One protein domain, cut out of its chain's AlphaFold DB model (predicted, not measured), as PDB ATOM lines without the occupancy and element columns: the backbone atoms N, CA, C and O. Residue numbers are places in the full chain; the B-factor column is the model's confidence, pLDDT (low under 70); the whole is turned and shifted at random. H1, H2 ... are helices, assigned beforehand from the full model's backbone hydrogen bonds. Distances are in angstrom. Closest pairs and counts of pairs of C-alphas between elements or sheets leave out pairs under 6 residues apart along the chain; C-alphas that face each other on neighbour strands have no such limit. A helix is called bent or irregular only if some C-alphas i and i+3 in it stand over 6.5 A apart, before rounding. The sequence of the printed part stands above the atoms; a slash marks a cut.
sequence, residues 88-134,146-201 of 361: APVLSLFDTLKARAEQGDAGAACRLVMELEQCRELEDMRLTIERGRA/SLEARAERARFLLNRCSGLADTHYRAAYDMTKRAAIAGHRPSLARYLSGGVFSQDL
ATOM      1  N   ALA A  88     -46.173   8.630 -34.210       93.81
ATOM      2  CA  ALA A  88     -45.220   7.540 -34.362       93.81
ATOM      3  C   ALA A  88     -43.836   7.908 -33.776       93.81
ATOM      4  O   ALA A  88     -43.429   9.078 -33.832       93.81
ATOM      5  N   PRO A  89     -43.098   6.921 -33.223       96.81
ATOM      6  CA  PRO A  89     -41.711   7.107 -32.809       96.81
ATOM      7  C   PRO A  89     -40.836   7.585 -33.971       96.81
ATOM      8  O   PRO A  89     -40.929   7.068 -35.081       96.81
ATOM      9  N   VAL A  90     -39.947   8.544 -33.722       97.31
ATOM     10  CA  VAL A  90     -39.118   9.152 -34.776       97.31
ATOM     11  C   VAL A  90     -38.210   8.114 -35.426       97.31
ATOM     12  O   VAL A  90     -38.086   8.089 -36.649       97.31
ATOM     13  N   LEU A  91     -37.647   7.201 -34.632       97.81
ATOM     14  CA  LEU A  91     -36.774   6.147 -35.141       97.81
ATOM     15  C   LEU A  91     -37.486   5.225 -36.146       97.81
ATOM     16  O   LEU A  91     -36.887   4.853 -37.149       97.81
ATOM     17  N   SER A  92     -38.766   4.895 -35.935       97.19
ATOM     18  CA  SER A  92     -39.504   4.044 -36.883       97.19
ATOM     19  C   SER A  92     -39.878   4.772 -38.176       97.19
ATOM     20  O   SER A  92     -40.128   4.128 -39.194       97.19
ATOM     21  N   LEU A  93     -39.902   6.108 -38.154       96.94
ATOM     22  CA  LEU A  93     -40.149   6.942 -39.330       96.94
ATOM     23  C   LEU A  93     -38.871   7.323 -40.083       96.94
ATOM     24  O   LEU A  93     -38.963   7.698 -41.253       96.94
ATOM     25  N   PHE A  94     -37.708   7.250 -39.431       97.62
ATOM     26  CA  PHE A  94     -36.452   7.822 -39.914       97.62
ATOM     27  C   PHE A  94     -36.109   7.368 -41.336       97.62
ATOM     28  O   PHE A  94     -36.018   8.205 -42.235       97.62
ATOM     29  N   ASP A  95     -36.002   6.057 -41.567       96.81
ATOM     30  CA  ASP A  95     -35.611   5.513 -42.873       96.81
ATOM     31  C   ASP A  95     -36.633   5.840 -43.964       96.81
ATOM     32  O   ASP A  95     -36.268   6.155 -45.095       96.81
ATOM     33  N   THR A  96     -37.924   5.832 -43.620       95.94
ATOM     34  CA  THR A  96     -38.997   6.151 -44.570       95.94
ATOM     35  C   THR A  96     -38.945   7.618 -44.989       95.94
ATOM     36  O   THR A  96     -39.019   7.927 -46.180       95.94
ATOM     37  N   LEU A  97     -38.814   8.539 -44.029       95.50
ATOM     38  CA  LEU A  97     -38.734   9.970 -44.317       95.50
ATOM     39  C   LEU A  97     -37.433  10.322 -45.044       95.50
ATOM     40  O   LEU A  97     -37.468  11.093 -46.001       95.50
ATOM     41  N   LYS A  98     -36.310   9.713 -44.647       95.94
ATOM     42  CA  LYS A  98     -35.009   9.888 -45.299       95.94
ATOM     43  C   LYS A  98     -35.039   9.403 -46.746       95.94
ATOM     44  O   LYS A  98     -34.650  10.151 -47.634       95.94
ATOM     45  N   ALA A  99     -35.570   8.207 -47.007       94.00
ATOM     46  CA  ALA A  99     -35.670   7.671 -48.363       94.00
ATOM     47  C   ALA A  99     -36.560   8.540 -49.269       94.00
ATOM     48  O   ALA A  99     -36.222   8.766 -50.430       94.00
ATOM     49  N   ARG A 100     -37.680   9.061 -48.747       91.94
ATOM     50  CA  ARG A 100     -38.533  10.019 -49.471       91.94
ATOM     51  C   ARG A 100     -37.785  11.326 -49.756       91.94
ATOM     52  O   ARG A 100     -37.775  11.791 -50.891       91.94
ATOM     53  N   ALA A 101     -37.109  11.883 -48.755       92.00
ATOM     54  CA  ALA A 101     -36.301  13.093 -48.895       92.00
ATOM     55  C   ALA A 101     -35.172  12.943 -49.928       92.00
ATOM     56  O   ALA A 101     -34.902  13.859 -50.705       92.00
ATOM     57  N   GLU A 102     -34.529  11.777 -49.979       89.25
ATOM     58  CA  GLU A 102     -33.510  11.439 -50.980       89.25
ATOM     59  C   GLU A 102     -34.081  11.362 -52.404       89.25
ATOM     60  O   GLU A 102     -33.369  11.674 -53.355       89.25
ATOM     61  N   GLN A 103     -35.373  11.052 -52.543       88.00
ATOM     62  CA  GLN A 103     -36.134  11.104 -53.799       88.00
ATOM     63  C   GLN A 103     -36.699  12.507 -54.106       88.00
ATOM     64  O   GLN A 103     -37.506  12.671 -55.021       88.00
ATOM     65  N   GLY A 104     -36.291  13.524 -53.343       85.50
ATOM     66  CA  GLY A 104     -36.691  14.917 -53.536       85.50
ATOM     67  C   GLY A 104     -37.941  15.337 -52.768       85.50
ATOM     68  O   GLY A 104     -38.367  16.481 -52.931       85.50
ATOM     69  N   ASP A 105     -38.527  14.463 -51.932       88.19
ATOM     70  CA  ASP A 105     -39.699  14.815 -51.122       88.19
ATOM     71  C   ASP A 105     -39.271  15.738 -49.993       88.19
ATOM     72  O   ASP A 105     -38.915  15.345 -48.878       88.19
ATOM     73  N   ALA A 106     -39.297  17.016 -50.316       87.75
ATOM     74  CA  ALA A 106     -38.937  18.072 -49.411       87.75
ATOM     75  C   ALA A 106     -39.838  18.102 -48.168       87.75
ATOM     76  O   ALA A 106     -39.405  18.587 -47.122       87.75
ATOM     77  N   GLY A 107     -41.074  17.586 -48.258       88.44
ATOM     78  CA  GLY A 107     -42.016  17.562 -47.144       88.44
ATOM     79  C   GLY A 107     -41.549  16.544 -46.124       88.44
ATOM     80  O   GLY A 107     -41.462  16.851 -44.937       88.44
ATOM     81  N   ALA A 108     -41.135  15.371 -46.606       92.75
ATOM     82  CA  ALA A 108     -40.479  14.362 -45.789       92.75
ATOM     83  C   ALA A 108     -39.135  14.853 -45.226       92.75
ATOM     84  O   ALA A 108     -38.844  14.607 -44.056       92.75
ATOM     85  N   ALA A 109     -38.355  15.600 -46.012       92.75
ATOM     86  CA  ALA A 109     -37.095  16.189 -45.563       92.75
ATOM     87  C   ALA A 109     -37.312  17.207 -44.428       92.75
ATOM     88  O   ALA A 109     -36.712  17.079 -43.364       92.75
ATOM     89  N   CYS A 110     -38.224  18.168 -44.613       91.81
ATOM     90  CA  CYS A 110     -38.638  19.116 -43.576       91.81
ATOM     91  C   CYS A 110     -39.125  18.390 -42.324       91.81
ATOM     92  O   CYS A 110     -38.695  18.701 -41.214       91.81
ATOM     93  N   ARG A 111     -39.994  17.392 -42.513       93.69
ATOM     94  CA  ARG A 111     -40.576  16.613 -41.428       93.69
ATOM     95  C   ARG A 111     -39.495  15.949 -40.587       93.69
ATOM     96  O   ARG A 111     -39.531  16.052 -39.367       93.69
ATOM     97  N   LEU A 112     -38.532  15.304 -41.243       95.44
ATOM     98  CA  LEU A 112     -37.430  14.621 -40.580       95.44
ATOM     99  C   LEU A 112     -36.539  15.595 -39.801       95.44
ATOM    100  O   LEU A 112     -36.216  15.319 -38.651       95.44
ATOM    101  N   VAL A 113     -36.198  16.750 -40.380       93.31
ATOM    102  CA  VAL A 113     -35.416  17.795 -39.691       93.31
ATOM    103  C   VAL A 113     -36.108  18.237 -38.407       93.31
ATOM    104  O   VAL A 113     -35.500  18.203 -37.342       93.31
ATOM    105  N   MET A 114     -37.388  18.601 -38.493       91.38
ATOM    106  CA  MET A 114     -38.140  19.124 -37.351       91.38
ATOM    107  C   MET A 114     -38.250  18.104 -36.207       91.38
ATOM    108  O   MET A 114     -38.168  18.480 -35.039       91.38
ATOM    109  N   GLU A 115     -38.409  16.819 -36.533       94.12
ATOM    110  CA  GLU A 115     -38.429  15.736 -35.544       94.12
ATOM    111  C   GLU A 115     -37.060  15.519 -34.889       94.12
ATOM    112  O   GLU A 115     -36.967  15.427 -33.666       94.12
ATOM    113  N   LEU A 116     -35.985  15.485 -35.682       94.56
ATOM    114  CA  LEU A 116     -34.629  15.289 -35.165       94.56
ATOM    115  C   LEU A 116     -34.191  16.437 -34.253       94.56
ATOM    116  O   LEU A 116     -33.598  16.190 -33.207       94.56
ATOM    117  N   GLU A 117     -34.512  17.677 -34.609       90.69
ATOM    118  CA  GLU A 117     -34.184  18.849 -33.797       90.69
ATOM    119  C   GLU A 117     -34.993  18.904 -32.504       90.69
ATOM    120  O   GLU A 117     -34.434  19.188 -31.447       90.69
ATOM    121  N   GLN A 118     -36.292  18.587 -32.562       91.38
ATOM    122  CA  GLN A 118     -37.110  18.473 -31.356       91.38
ATOM    123  C   GLN A 118     -36.541  17.406 -30.416       91.38
ATOM    124  O   GLN A 118     -36.434  17.635 -29.210       91.38
ATOM    125  N   CYS A 119     -36.152  16.251 -30.957       94.06
ATOM    126  CA  CYS A 119     -35.535  15.197 -30.165       94.06
ATOM    127  C   CYS A 119     -34.181  15.606 -29.591       94.06
ATOM    128  O   CYS A 119     -33.898  15.288 -28.435       94.06
ATOM    129  N   ARG A 120     -33.377  16.362 -30.345       91.88
ATOM    130  CA  ARG A 120     -32.094  16.863 -29.856       91.88
ATOM    131  C   ARG A 120     -32.263  17.859 -28.711       91.88
ATOM    132  O   ARG A 120     -31.621  17.698 -27.681       91.88
ATOM    133  N   GLU A 121     -33.171  18.824 -28.848       88.75
ATOM    134  CA  GLU A 121     -33.466  19.806 -27.797       88.75
ATOM    135  C   GLU A 121     -33.927  19.127 -26.495       88.75
ATOM    136  O   GLU A 121     -33.519  19.512 -25.396       88.75
ATOM    137  N   LEU A 122     -34.752  18.080 -26.604       89.94
ATOM    138  CA  LEU A 122     -35.212  17.302 -25.452       89.94
ATOM    139  C   LEU A 122     -34.086  16.511 -24.787       89.94
ATOM    140  O   LEU A 122     -34.043  16.438 -23.558       89.94
ATOM    141  N   GLU A 123     -33.180  15.937 -25.574       89.38
ATOM    142  CA  GLU A 123     -32.016  15.225 -25.055       89.38
ATOM    143  C   GLU A 123     -31.041  16.184 -24.354       89.38
ATOM    144  O   GLU A 123     -30.611  15.920 -23.229       89.38
ATOM    145  N   ASP A 124     -30.779  17.353 -24.941       86.00
ATOM    146  CA  ASP A 124     -29.955  18.396 -24.325       86.00
ATOM    147  C   ASP A 124     -30.583  18.906 -23.016       86.00
ATOM    148  O   ASP A 124     -29.887  19.100 -22.010       86.00
ATOM    149  N   MET A 125     -31.911  19.059 -22.980       84.88
ATOM    150  CA  MET A 125     -32.652  19.392 -21.763       84.88
ATOM    151  C   MET A 125     -32.540  18.284 -20.707       84.88
ATOM    152  O   MET A 125     -32.290  18.587 -19.538       84.88
ATOM    153  N   ARG A 126     -32.682  17.008 -21.095       85.75
ATOM    154  CA  ARG A 126     -32.525  15.849 -20.198       85.75
ATOM    155  C   ARG A 126     -31.133  15.840 -19.568       85.75
ATOM    156  O   ARG A 126     -31.026  15.795 -18.343       85.75
ATOM    157  N   LEU A 127     -30.087  15.974 -20.382       85.94
ATOM    158  CA  LEU A 127     -28.696  16.032 -19.929       85.94
ATOM    159  C   LEU A 127     -28.431  17.248 -19.034       85.94
ATOM    160  O   LEU A 127     -27.727  17.137 -18.031       85.94
ATOM    161  N   THR A 128     -29.011  18.407 -19.350       82.25
ATOM    162  CA  THR A 128     -28.902  19.617 -18.518       82.25
ATOM    163  C   THR A 128     -29.554  19.414 -17.155       82.25
ATOM    164  O   THR A 128     -28.965  19.773 -16.139       82.25
ATOM    165  N   ILE A 129     -30.736  18.796 -17.103       80.06
ATOM    166  CA  ILE A 129     -31.416  18.462 -15.847       80.06
ATOM    167  C   ILE A 129     -30.601  17.443 -15.046       80.06
ATOM    168  O   ILE A 129     -30.464  17.601 -13.839       80.06
ATOM    169  N   GLU A 130     -30.042  16.417 -15.684       83.12
ATOM    170  CA  GLU A 130     -29.202  15.413 -15.017       83.12
ATOM    171  C   GLU A 130     -27.923  16.018 -14.430       83.12
ATOM    172  O   GLU A 130     -27.548  15.673 -13.312       83.12
ATOM    173  N   ARG A 131     -27.309  16.980 -15.130       82.62
ATOM    174  CA  ARG A 131     -26.142  17.733 -14.643       82.62
ATOM    175  C   ARG A 131     -26.506  18.773 -13.573       82.62
ATOM    176  O   ARG A 131     -25.743  18.971 -12.636       82.62
ATOM    177  N   GLY A 132     -27.656  19.440 -13.707       72.62
ATOM    178  CA  GLY A 132     -28.110  20.546 -12.849       72.62
ATOM    179  C   GLY A 132     -28.926  20.128 -11.621       72.62
ATOM    180  O   GLY A 132     -29.192  20.948 -10.741       72.62
ATOM    181  N   ARG A 133     -29.304  18.848 -11.514       59.88
ATOM    182  CA  ARG A 133     -30.034  18.262 -10.374       59.88
ATOM    183  C   ARG A 133     -29.253  18.219  -9.054       59.88
ATOM    184  O   ARG A 133     -29.785  17.689  -8.083       59.88
ATOM    185  N   ALA A 134     -28.066  18.822  -8.986       53.25
ATOM    186  CA  ALA A 134     -27.376  19.061  -7.725       53.25
ATOM    187  C   ALA A 134     -28.000  20.211  -6.897       53.25
ATOM    188  O   ALA A 134     -28.113  20.042  -5.689       53.25
ATOM    189  N   SER A 146     -49.514  22.692 -13.999       66.50
ATOM    190  CA  SER A 146     -48.852  22.963 -15.282       66.50
ATOM    191  C   SER A 146     -47.709  21.976 -15.536       66.50
ATOM    192  O   SER A 146     -47.427  21.661 -16.688       66.50
ATOM    193  N   LEU A 147     -47.085  21.458 -14.471       75.38
ATOM    194  CA  LEU A 147     -46.054  20.433 -14.548       75.38
ATOM    195  C   LEU A 147     -46.622  19.079 -14.934       75.38
ATOM    196  O   LEU A 147     -45.946  18.401 -15.679       75.38
ATOM    197  N   GLU A 148     -47.820  18.679 -14.508       78.44
ATOM    198  CA  GLU A 148     -48.388  17.377 -14.896       78.44
ATOM    199  C   GLU A 148     -48.626  17.287 -16.406       78.44
ATOM    200  O   GLU A 148     -48.091  16.392 -17.057       78.44
ATOM    201  N   ALA A 149     -49.340  18.254 -16.998       78.06
ATOM    202  CA  ALA A 149     -49.573  18.275 -18.445       78.06
ATOM    203  C   ALA A 149     -48.264  18.436 -19.242       78.06
ATOM    204  O   ALA A 149     -48.088  17.821 -20.295       78.06
ATOM    205  N   ARG A 150     -47.316  19.239 -18.736       78.62
ATOM    206  CA  ARG A 150     -45.984  19.379 -19.347       78.62
ATOM    207  C   ARG A 150     -45.139  18.120 -19.190       78.62
ATOM    208  O   ARG A 150     -44.420  17.786 -20.119       78.62
ATOM    209  N   ALA A 151     -45.225  17.427 -18.060       81.06
ATOM    210  CA  ALA A 151     -44.496  16.197 -17.785       81.06
ATOM    211  C   ALA A 151     -45.033  15.060 -18.641       81.06
ATOM    212  O   ALA A 151     -44.237  14.312 -19.191       81.06
ATOM    213  N   GLU A 152     -46.349  14.958 -18.811       85.12
ATOM    214  CA  GLU A 152     -46.932  13.955 -19.696       85.12
ATOM    215  C   GLU A 152     -46.558  14.224 -21.154       85.12
ATOM    216  O   GLU A 152     -46.083  13.327 -21.845       85.12
ATOM    217  N   ARG A 153     -46.627  15.488 -21.593       85.12
ATOM    218  CA  ARG A 153     -46.119  15.882 -22.913       85.12
ATOM    219  C   ARG A 153     -44.624  15.590 -23.061       85.12
ATOM    220  O   ARG A 153     -44.214  15.081 -24.096       85.12
ATOM    221  N   ALA A 154     -43.812  15.877 -22.047       84.00
ATOM    222  CA  ALA A 154     -42.380  15.597 -22.073       84.00
ATOM    223  C   ALA A 154     -42.098  14.090 -22.131       84.00
ATOM    224  O   ALA A 154     -41.272  13.673 -22.929       84.00
ATOM    225  N   ARG A 155     -42.806  13.260 -21.352       87.12
ATOM    226  CA  ARG A 155     -42.696  11.791 -21.407       87.12
ATOM    227  C   ARG A 155     -43.076  11.259 -22.777       87.12
ATOM    228  O   ARG A 155     -42.348  10.442 -23.328       87.12
ATOM    229  N   PHE A 156     -44.186  11.741 -23.329       89.50
ATOM    230  CA  PHE A 156     -44.616  11.385 -24.672       89.50
ATOM    231  C   PHE A 156     -43.528  11.708 -25.700       89.50
ATOM    232  O   PHE A 156     -43.136  10.833 -26.469       89.50
ATOM    233  N   LEU A 157     -42.978  12.923 -25.670       88.06
ATOM    234  CA  LEU A 157     -41.924  13.322 -26.599       88.06
ATOM    235  C   LEU A 157     -40.616  12.538 -26.383       88.06
ATOM    236  O   LEU A 157     -40.030  12.072 -27.353       88.06
ATOM    237  N   LEU A 158     -40.197  12.306 -25.137       89.12
ATOM    238  CA  LEU A 158     -39.021  11.485 -24.821       89.12
ATOM    239  C   LEU A 158     -39.176  10.051 -25.342       89.12
ATOM    240  O   LEU A 158     -38.248   9.509 -25.938       89.12
ATOM    241  N   ASN A 159     -40.360   9.455 -25.185       91.81
ATOM    242  CA  ASN A 159     -40.648   8.127 -25.722       91.81
ATOM    243  C   ASN A 159     -40.582   8.108 -27.254       91.81
ATOM    244  O   ASN A 159     -40.059   7.152 -27.825       91.81
ATOM    245  N   ARG A 160     -41.056   9.166 -27.928       94.81
ATOM    246  CA  ARG A 160     -40.955   9.294 -29.392       94.81
ATOM    247  C   ARG A 160     -39.512   9.395 -29.886       94.81
ATOM    248  O   ARG A 160     -39.231   8.928 -30.987       94.81
ATOM    249  N   CYS A 161     -38.621   9.963 -29.082       96.38
ATOM    250  CA  CYS A 161     -37.210  10.164 -29.413       96.38
ATOM    251  C   CYS A 161     -36.295   8.992 -29.017       96.38
ATOM    252  O   CYS A 161     -35.090   9.033 -29.269       96.38
ATOM    253  N   SER A 162     -36.845   7.945 -28.394       94.94
ATOM    254  CA  SER A 162     -36.069   6.805 -27.905       94.94
ATOM    255  C   SER A 162     -35.327   6.070 -29.029       94.94
ATOM    256  O   SER A 162     -35.886   5.803 -30.095       94.94
ATOM    257  N   GLY A 163     -34.065   5.714 -28.770       95.69
ATOM    258  CA  GLY A 163     -33.219   4.928 -29.674       95.69
ATOM    259  C   GLY A 163     -32.509   5.721 -30.776       95.69
ATOM    260  O   GLY A 163     -31.763   5.125 -31.552       95.69
ATOM    261  N   LEU A 164     -32.689   7.045 -30.846       96.56
ATOM    262  CA  LEU A 164     -31.906   7.892 -31.744       96.56
ATOM    263  C   LEU A 164     -30.447   7.983 -31.275       96.56
ATOM    264  O   LEU A 164     -30.159   8.218 -30.104       96.56
ATOM    265  N   ALA A 165     -29.531   7.824 -32.224       95.00
ATOM    266  CA  ALA A 165     -28.087   7.991 -32.041       95.00
ATOM    267  C   ALA A 165     -27.577   9.263 -32.741       95.00
ATOM    268  O   ALA A 165     -28.253   9.786 -33.626       95.00
ATOM    269  N   ASP A 166     -26.351   9.698 -32.432       90.62
ATOM    270  CA  ASP A 166     -25.710  10.886 -33.034       90.62
ATOM    271  C   ASP A 166     -25.708  10.887 -34.568       90.62
ATOM    272  O   ASP A 166     -25.871  11.931 -35.201       90.62
ATOM    273  N   THR A 167     -25.590   9.711 -35.184       91.94
ATOM    274  CA  THR A 167     -25.669   9.545 -36.643       91.94
ATOM    275  C   THR A 167     -27.016   9.979 -37.224       91.94
ATOM    276  O   THR A 167     -27.058  10.483 -38.343       91.94
ATOM    277  N   HIS A 168     -28.110   9.843 -36.471       95.00
ATOM    278  CA  HIS A 168     -29.435  10.288 -36.895       95.00
ATOM    279  C   HIS A 168     -29.540  11.809 -36.826       95.00
ATOM    280  O   HIS A 168     -30.014  12.425 -37.774       95.00
ATOM    281  N   TYR A 169     -29.043  12.429 -35.752       92.06
ATOM    282  CA  TYR A 169     -29.038  13.889 -35.620       92.06
ATOM    283  C   TYR A 169     -28.184  14.557 -36.702       92.06
ATOM    284  O   TYR A 169     -28.582  15.582 -37.249       92.06
ATOM    285  N   ARG A 170     -27.066  13.933 -37.103       90.69
ATOM    286  CA  ARG A 170     -26.263  14.395 -38.248       90.69
ATOM    287  C   ARG A 170     -27.055  14.440 -39.559       90.69
ATOM    288  O   ARG A 170     -26.803  15.314 -40.382       90.69
ATOM    289  N   ALA A 171     -28.048  13.570 -39.749       92.19
ATOM    290  CA  ALA A 171     -28.874  13.602 -40.954       92.19
ATOM    291  C   ALA A 171     -29.719  14.886 -41.063       92.19
ATOM    292  O   ALA A 171     -30.095  15.263 -42.171       92.19
ATOM    293  N   ALA A 172     -29.993  15.595 -39.960       91.44
ATOM    294  CA  ALA A 172     -30.760  16.842 -39.995       91.44
ATOM    295  C   ALA A 172     -30.096  17.914 -40.881       91.44
ATOM    296  O   ALA A 172     -30.798  18.659 -41.567       91.44
ATOM    297  N   TYR A 173     -28.762  17.957 -40.941       90.44
ATOM    298  CA  TYR A 173     -28.025  18.891 -41.800       90.44
ATOM    299  C   TYR A 173     -28.308  18.633 -43.284       90.44
ATOM    300  O   TYR A 173     -28.833  19.505 -43.984       90.44
ATOM    301  N   ASP A 174     -28.055  17.402 -43.736       91.56
ATOM    302  CA  ASP A 174     -28.292  16.984 -45.121       91.56
ATOM    303  C   ASP A 174     -29.756  17.141 -45.524       91.56
ATOM    304  O   ASP A 174     -30.065  17.596 -46.628       91.56
ATOM    305  N   MET A 175     -30.678  16.788 -44.631       93.56
ATOM    306  CA  MET A 175     -32.108  16.890 -44.905       93.56
ATOM    307  C   MET A 175     -32.569  18.347 -44.971       93.56
ATOM    308  O   MET A 175     -33.383  18.681 -45.832       93.56
ATOM    309  N   THR A 176     -32.007  19.245 -44.152       92.12
ATOM    310  CA  THR A 176     -32.311  20.684 -44.241       92.12
ATOM    311  C   THR A 176     -31.851  21.247 -45.579       92.12
ATOM    312  O   THR A 176     -32.626  21.926 -46.255       92.12
ATOM    313  N   LYS A 177     -30.625  20.917 -45.997       91.62
ATOM    314  CA  LYS A 177     -30.077  21.286 -47.308       91.62
ATOM    315  C   LYS A 177     -30.948  20.764 -48.451       91.62
ATOM    316  O   LYS A 177     -31.320  21.528 -49.337       91.62
ATOM    317  N   ARG A 178     -31.324  19.482 -48.431       90.25
ATOM    318  CA  ARG A 178     -32.178  18.874 -49.470       90.25
ATOM    319  C   ARG A 178     -33.545  19.543 -49.546       90.25
ATOM    320  O   ARG A 178     -33.974  19.907 -50.637       90.25
ATOM    321  N   ALA A 179     -34.192  19.771 -48.404       89.19
ATOM    322  CA  ALA A 179     -35.461  20.492 -48.339       89.19
ATOM    323  C   ALA A 179     -35.329  21.918 -48.903       89.19
ATOM    324  O   ALA A 179     -36.167  22.351 -49.695       89.19
ATOM    325  N   ALA A 180     -34.255  22.631 -48.546       88.94
ATOM    326  CA  ALA A 180     -33.956  23.965 -49.060       88.94
ATOM    327  C   ALA A 180     -33.792  23.973 -50.589       88.94
ATOM    328  O   ALA A 180     -34.450  24.755 -51.274       88.94
ATOM    329  N   ILE A 181     -32.968  23.069 -51.132       86.62
ATOM    330  CA  ILE A 181     -32.729  22.935 -52.580       86.62
ATOM    331  C   ILE A 181     -34.014  22.558 -53.321       86.62
ATOM    332  O   ILE A 181     -34.240  22.999 -54.445       86.62
ATOM    333  N   ALA A 182     -34.889  21.782 -52.696       82.31
ATOM    334  CA  ALA A 182     -36.176  21.415 -53.264       82.31
ATOM    335  C   ALA A 182     -37.255  22.513 -53.127       82.31
ATOM    336  O   ALA A 182     -38.389  22.310 -53.546       82.31
ATOM    337  N   GLY A 183     -36.915  23.697 -52.600       78.06
ATOM    338  CA  GLY A 183     -37.816  24.854 -52.548       78.06
ATOM    339  C   GLY A 183     -38.696  24.931 -51.298       78.06
ATOM    340  O   GLY A 183     -39.641  25.722 -51.262       78.06
ATOM    341  N   HIS A 184     -38.402  24.149 -50.252       85.00
ATOM    342  CA  HIS A 184     -39.094  24.275 -48.972       85.00
ATOM    343  C   HIS A 184     -38.613  25.524 -48.222       85.00
ATOM    344  O   HIS A 184     -37.484  25.582 -47.727       85.00
ATOM    345  N   ARG A 185     -39.471  26.544 -48.125       81.50
ATOM    346  CA  ARG A 185     -39.082  27.889 -47.668       81.50
ATOM    347  C   ARG A 185     -38.580  27.953 -46.220       81.50
ATOM    348  O   ARG A 185     -37.532  28.562 -46.007       81.50
ATOM    349  N   PRO A 186     -39.240  27.326 -45.227       82.75
ATOM    350  CA  PRO A 186     -38.705  27.288 -43.867       82.75
ATOM    351  C   PRO A 186     -37.320  26.633 -43.789       82.75
ATOM    352  O   PRO A 186     -36.435  27.153 -43.113       82.75
ATOM    353  N   SER A 187     -37.097  25.535 -44.520       87.44
ATOM    354  CA  SER A 187     -35.790  24.862 -44.546       87.44
ATOM    355  C   SER A 187     -34.738  25.691 -45.266       87.44
ATOM    356  O   SER A 187     -33.600  25.737 -44.817       87.44
ATOM    357  N   LEU A 188     -35.117  26.393 -46.336       86.75
ATOM    358  CA  LEU A 188     -34.256  27.347 -47.021       86.75
ATOM    359  C   LEU A 188     -33.796  28.457 -46.071       86.75
ATOM    360  O   LEU A 188     -32.598  28.675 -45.926       86.75
ATOM    361  N   ALA A 189     -34.727  29.103 -45.369       84.31
ATOM    362  CA  ALA A 189     -34.410  30.125 -44.375       84.31
ATOM    363  C   ALA A 189     -33.515  29.594 -43.246       84.31
ATOM    364  O   ALA A 189     -32.625  30.301 -42.782       84.31
ATOM    365  N   ARG A 190     -33.760  28.355 -42.807       85.81
ATOM    366  CA  ARG A 190     -32.999  27.695 -41.743       85.81
ATOM    367  C   ARG A 190     -31.583  27.325 -42.170       85.81
ATOM    368  O   ARG A 190     -30.643  27.565 -41.418       85.81
ATOM    369  N   TYR A 191     -31.436  26.760 -43.366       88.62
ATOM    370  CA  TYR A 191     -30.140  26.467 -43.960       88.62
ATOM    371  C   TYR A 191     -29.354  27.771 -44.085       88.62
ATOM    372  O   TYR A 191     -28.322  27.923 -43.449       88.62
ATOM    373  N   LEU A 192     -29.922  28.765 -44.772       86.69
ATOM    374  CA  LEU A 192     -29.305  30.066 -45.034       86.69
ATOM    375  C   LEU A 192     -29.147  30.979 -43.816       86.69
ATOM    376  O   LEU A 192     -28.631  32.075 -43.968       86.69
ATOM    377  N   SER A 193     -29.620  30.623 -42.627       83.56
ATOM    378  CA  SER A 193     -29.284  31.365 -41.405       83.56
ATOM    379  C   SER A 193     -28.120  30.730 -40.648       83.56
ATOM    380  O   SER A 193     -27.658  31.290 -39.657       83.56
ATOM    381  N   GLY A 194     -27.661  29.552 -41.082       83.50
ATOM    382  CA  GLY A 194     -26.781  28.702 -40.292       83.50
ATOM    383  C   GLY A 194     -27.455  28.158 -39.027       83.50
ATOM    384  O   GLY A 194     -26.761  27.653 -38.150       83.50
ATOM    385  N   GLY A 195     -28.788  28.243 -38.908       81.19
ATOM    386  CA  GLY A 195     -29.526  27.790 -37.722       81.19
ATOM    387  C   GLY A 195     -29.367  26.294 -37.443       81.19
ATOM    388  O   GLY A 195     -29.494  25.860 -36.304       81.19
ATOM    389  N   VAL A 196     -29.009  25.510 -38.460       79.44
ATOM    390  CA  VAL A 196     -28.636  24.100 -38.287       79.44
ATOM    391  C   VAL A 196     -27.395  23.931 -37.401       79.44
ATOM    392  O   VAL A 196     -27.309  22.968 -36.652       79.44
ATOM    393  N   PHE A 197     -26.455  24.883 -37.417       82.19
ATOM    394  CA  PHE A 197     -25.186  24.798 -36.685       82.19
ATOM    395  C   PHE A 197     -25.290  25.209 -35.216       82.19
ATOM    396  O   PHE A 197     -24.403  24.890 -34.428       82.19
ATOM    397  N   SER A 198     -26.353  25.918 -34.819       77.56
ATOM    398  CA  SER A 198     -26.464  26.439 -33.451       77.56
ATOM    399  C   SER A 198     -26.707  25.358 -32.396       77.56
ATOM    400  O   SER A 198     -26.513  25.629 -31.215       77.56
ATOM    401  N   GLN A 199     -27.154  24.165 -32.797       74.75
ATOM    402  CA  GLN A 199     -27.480  23.083 -31.862       74.75
ATOM    403  C   GLN A 199     -26.272  22.203 -31.528       74.75
ATOM    404  O   GLN A 199     -26.164  21.710 -30.409       74.75
ATOM    405  N   ASP A 200     -25.348  22.014 -32.474       78.38
ATOM    406  CA  ASP A 200     -24.165  21.189 -32.247       78.38
ATOM    407  C   ASP A 200     -22.987  21.634 -33.126       78.38
ATOM    408  O   ASP A 200     -22.859  21.259 -34.295       78.38
ATOM    409  N   LEU A 201     -22.092  22.432 -32.538       74.75
ATOM    410  CA  LEU A 201     -20.863  22.879 -33.198       74.75
ATOM    411  C   LEU A 201     -19.903  21.720 -33.517       74.75
ATOM    412  O   LEU A 201     -19.128  21.815 -34.461       74.75
TER     413      LEU A 201
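What this domain is: This is residues 88 to 134 and 146 to 201 of the 361 residues of an uncharacterized protein of Ahniella affigens (UniProt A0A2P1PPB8). Long helix H2 makes the longest axis; H1 and H4 pack on it in an up-and-down bundle, each running against the one before. H5 and H6 lie beside H4, while residues 127 to 134 and 146 to 153 stick out. The printed part has 103 residues, six named helices and no named strand: all helix, compact, radius of gyration of the C-alphas 14.6 A, spans 45 by 27 by 26 A.

Where its parts are: Find C-alpha 90 at (-39.118, 9.152, -34.776): H1, residues 90 to 102, begins there, irregular, with C-alphas 92 and 95 7.3 A apart. Next come H2, 106 to 132, 38.2 A; H3, 146 to 160, 21.2 A; H4, 166 to 181, 24.0 A; H5, 185 to 191; H6, 195 to 198, ending at (-26.464, 26.439, -33.451).

How they stand to each other: Start at the hub, H4: it touches H2, closest C-alphas Ala 106 and Ala 179, 4.4 A. H2 touches H3 with residues 119 to 123 alone, Leu 122 and Leu 158 closest, C-alphas 7.0 A apart. O i to N i+4 pairs are all within hydrogen-bond range in H2, H3 and H5, 7 of 9 in H1, 8 of 12 in H4.

The domain as a whole: Residues 135 to 145 are not printed; C-alphas 134 and 146 are 23.1 A apart. Residues 133, 134 and 146 have pLDDT under 70.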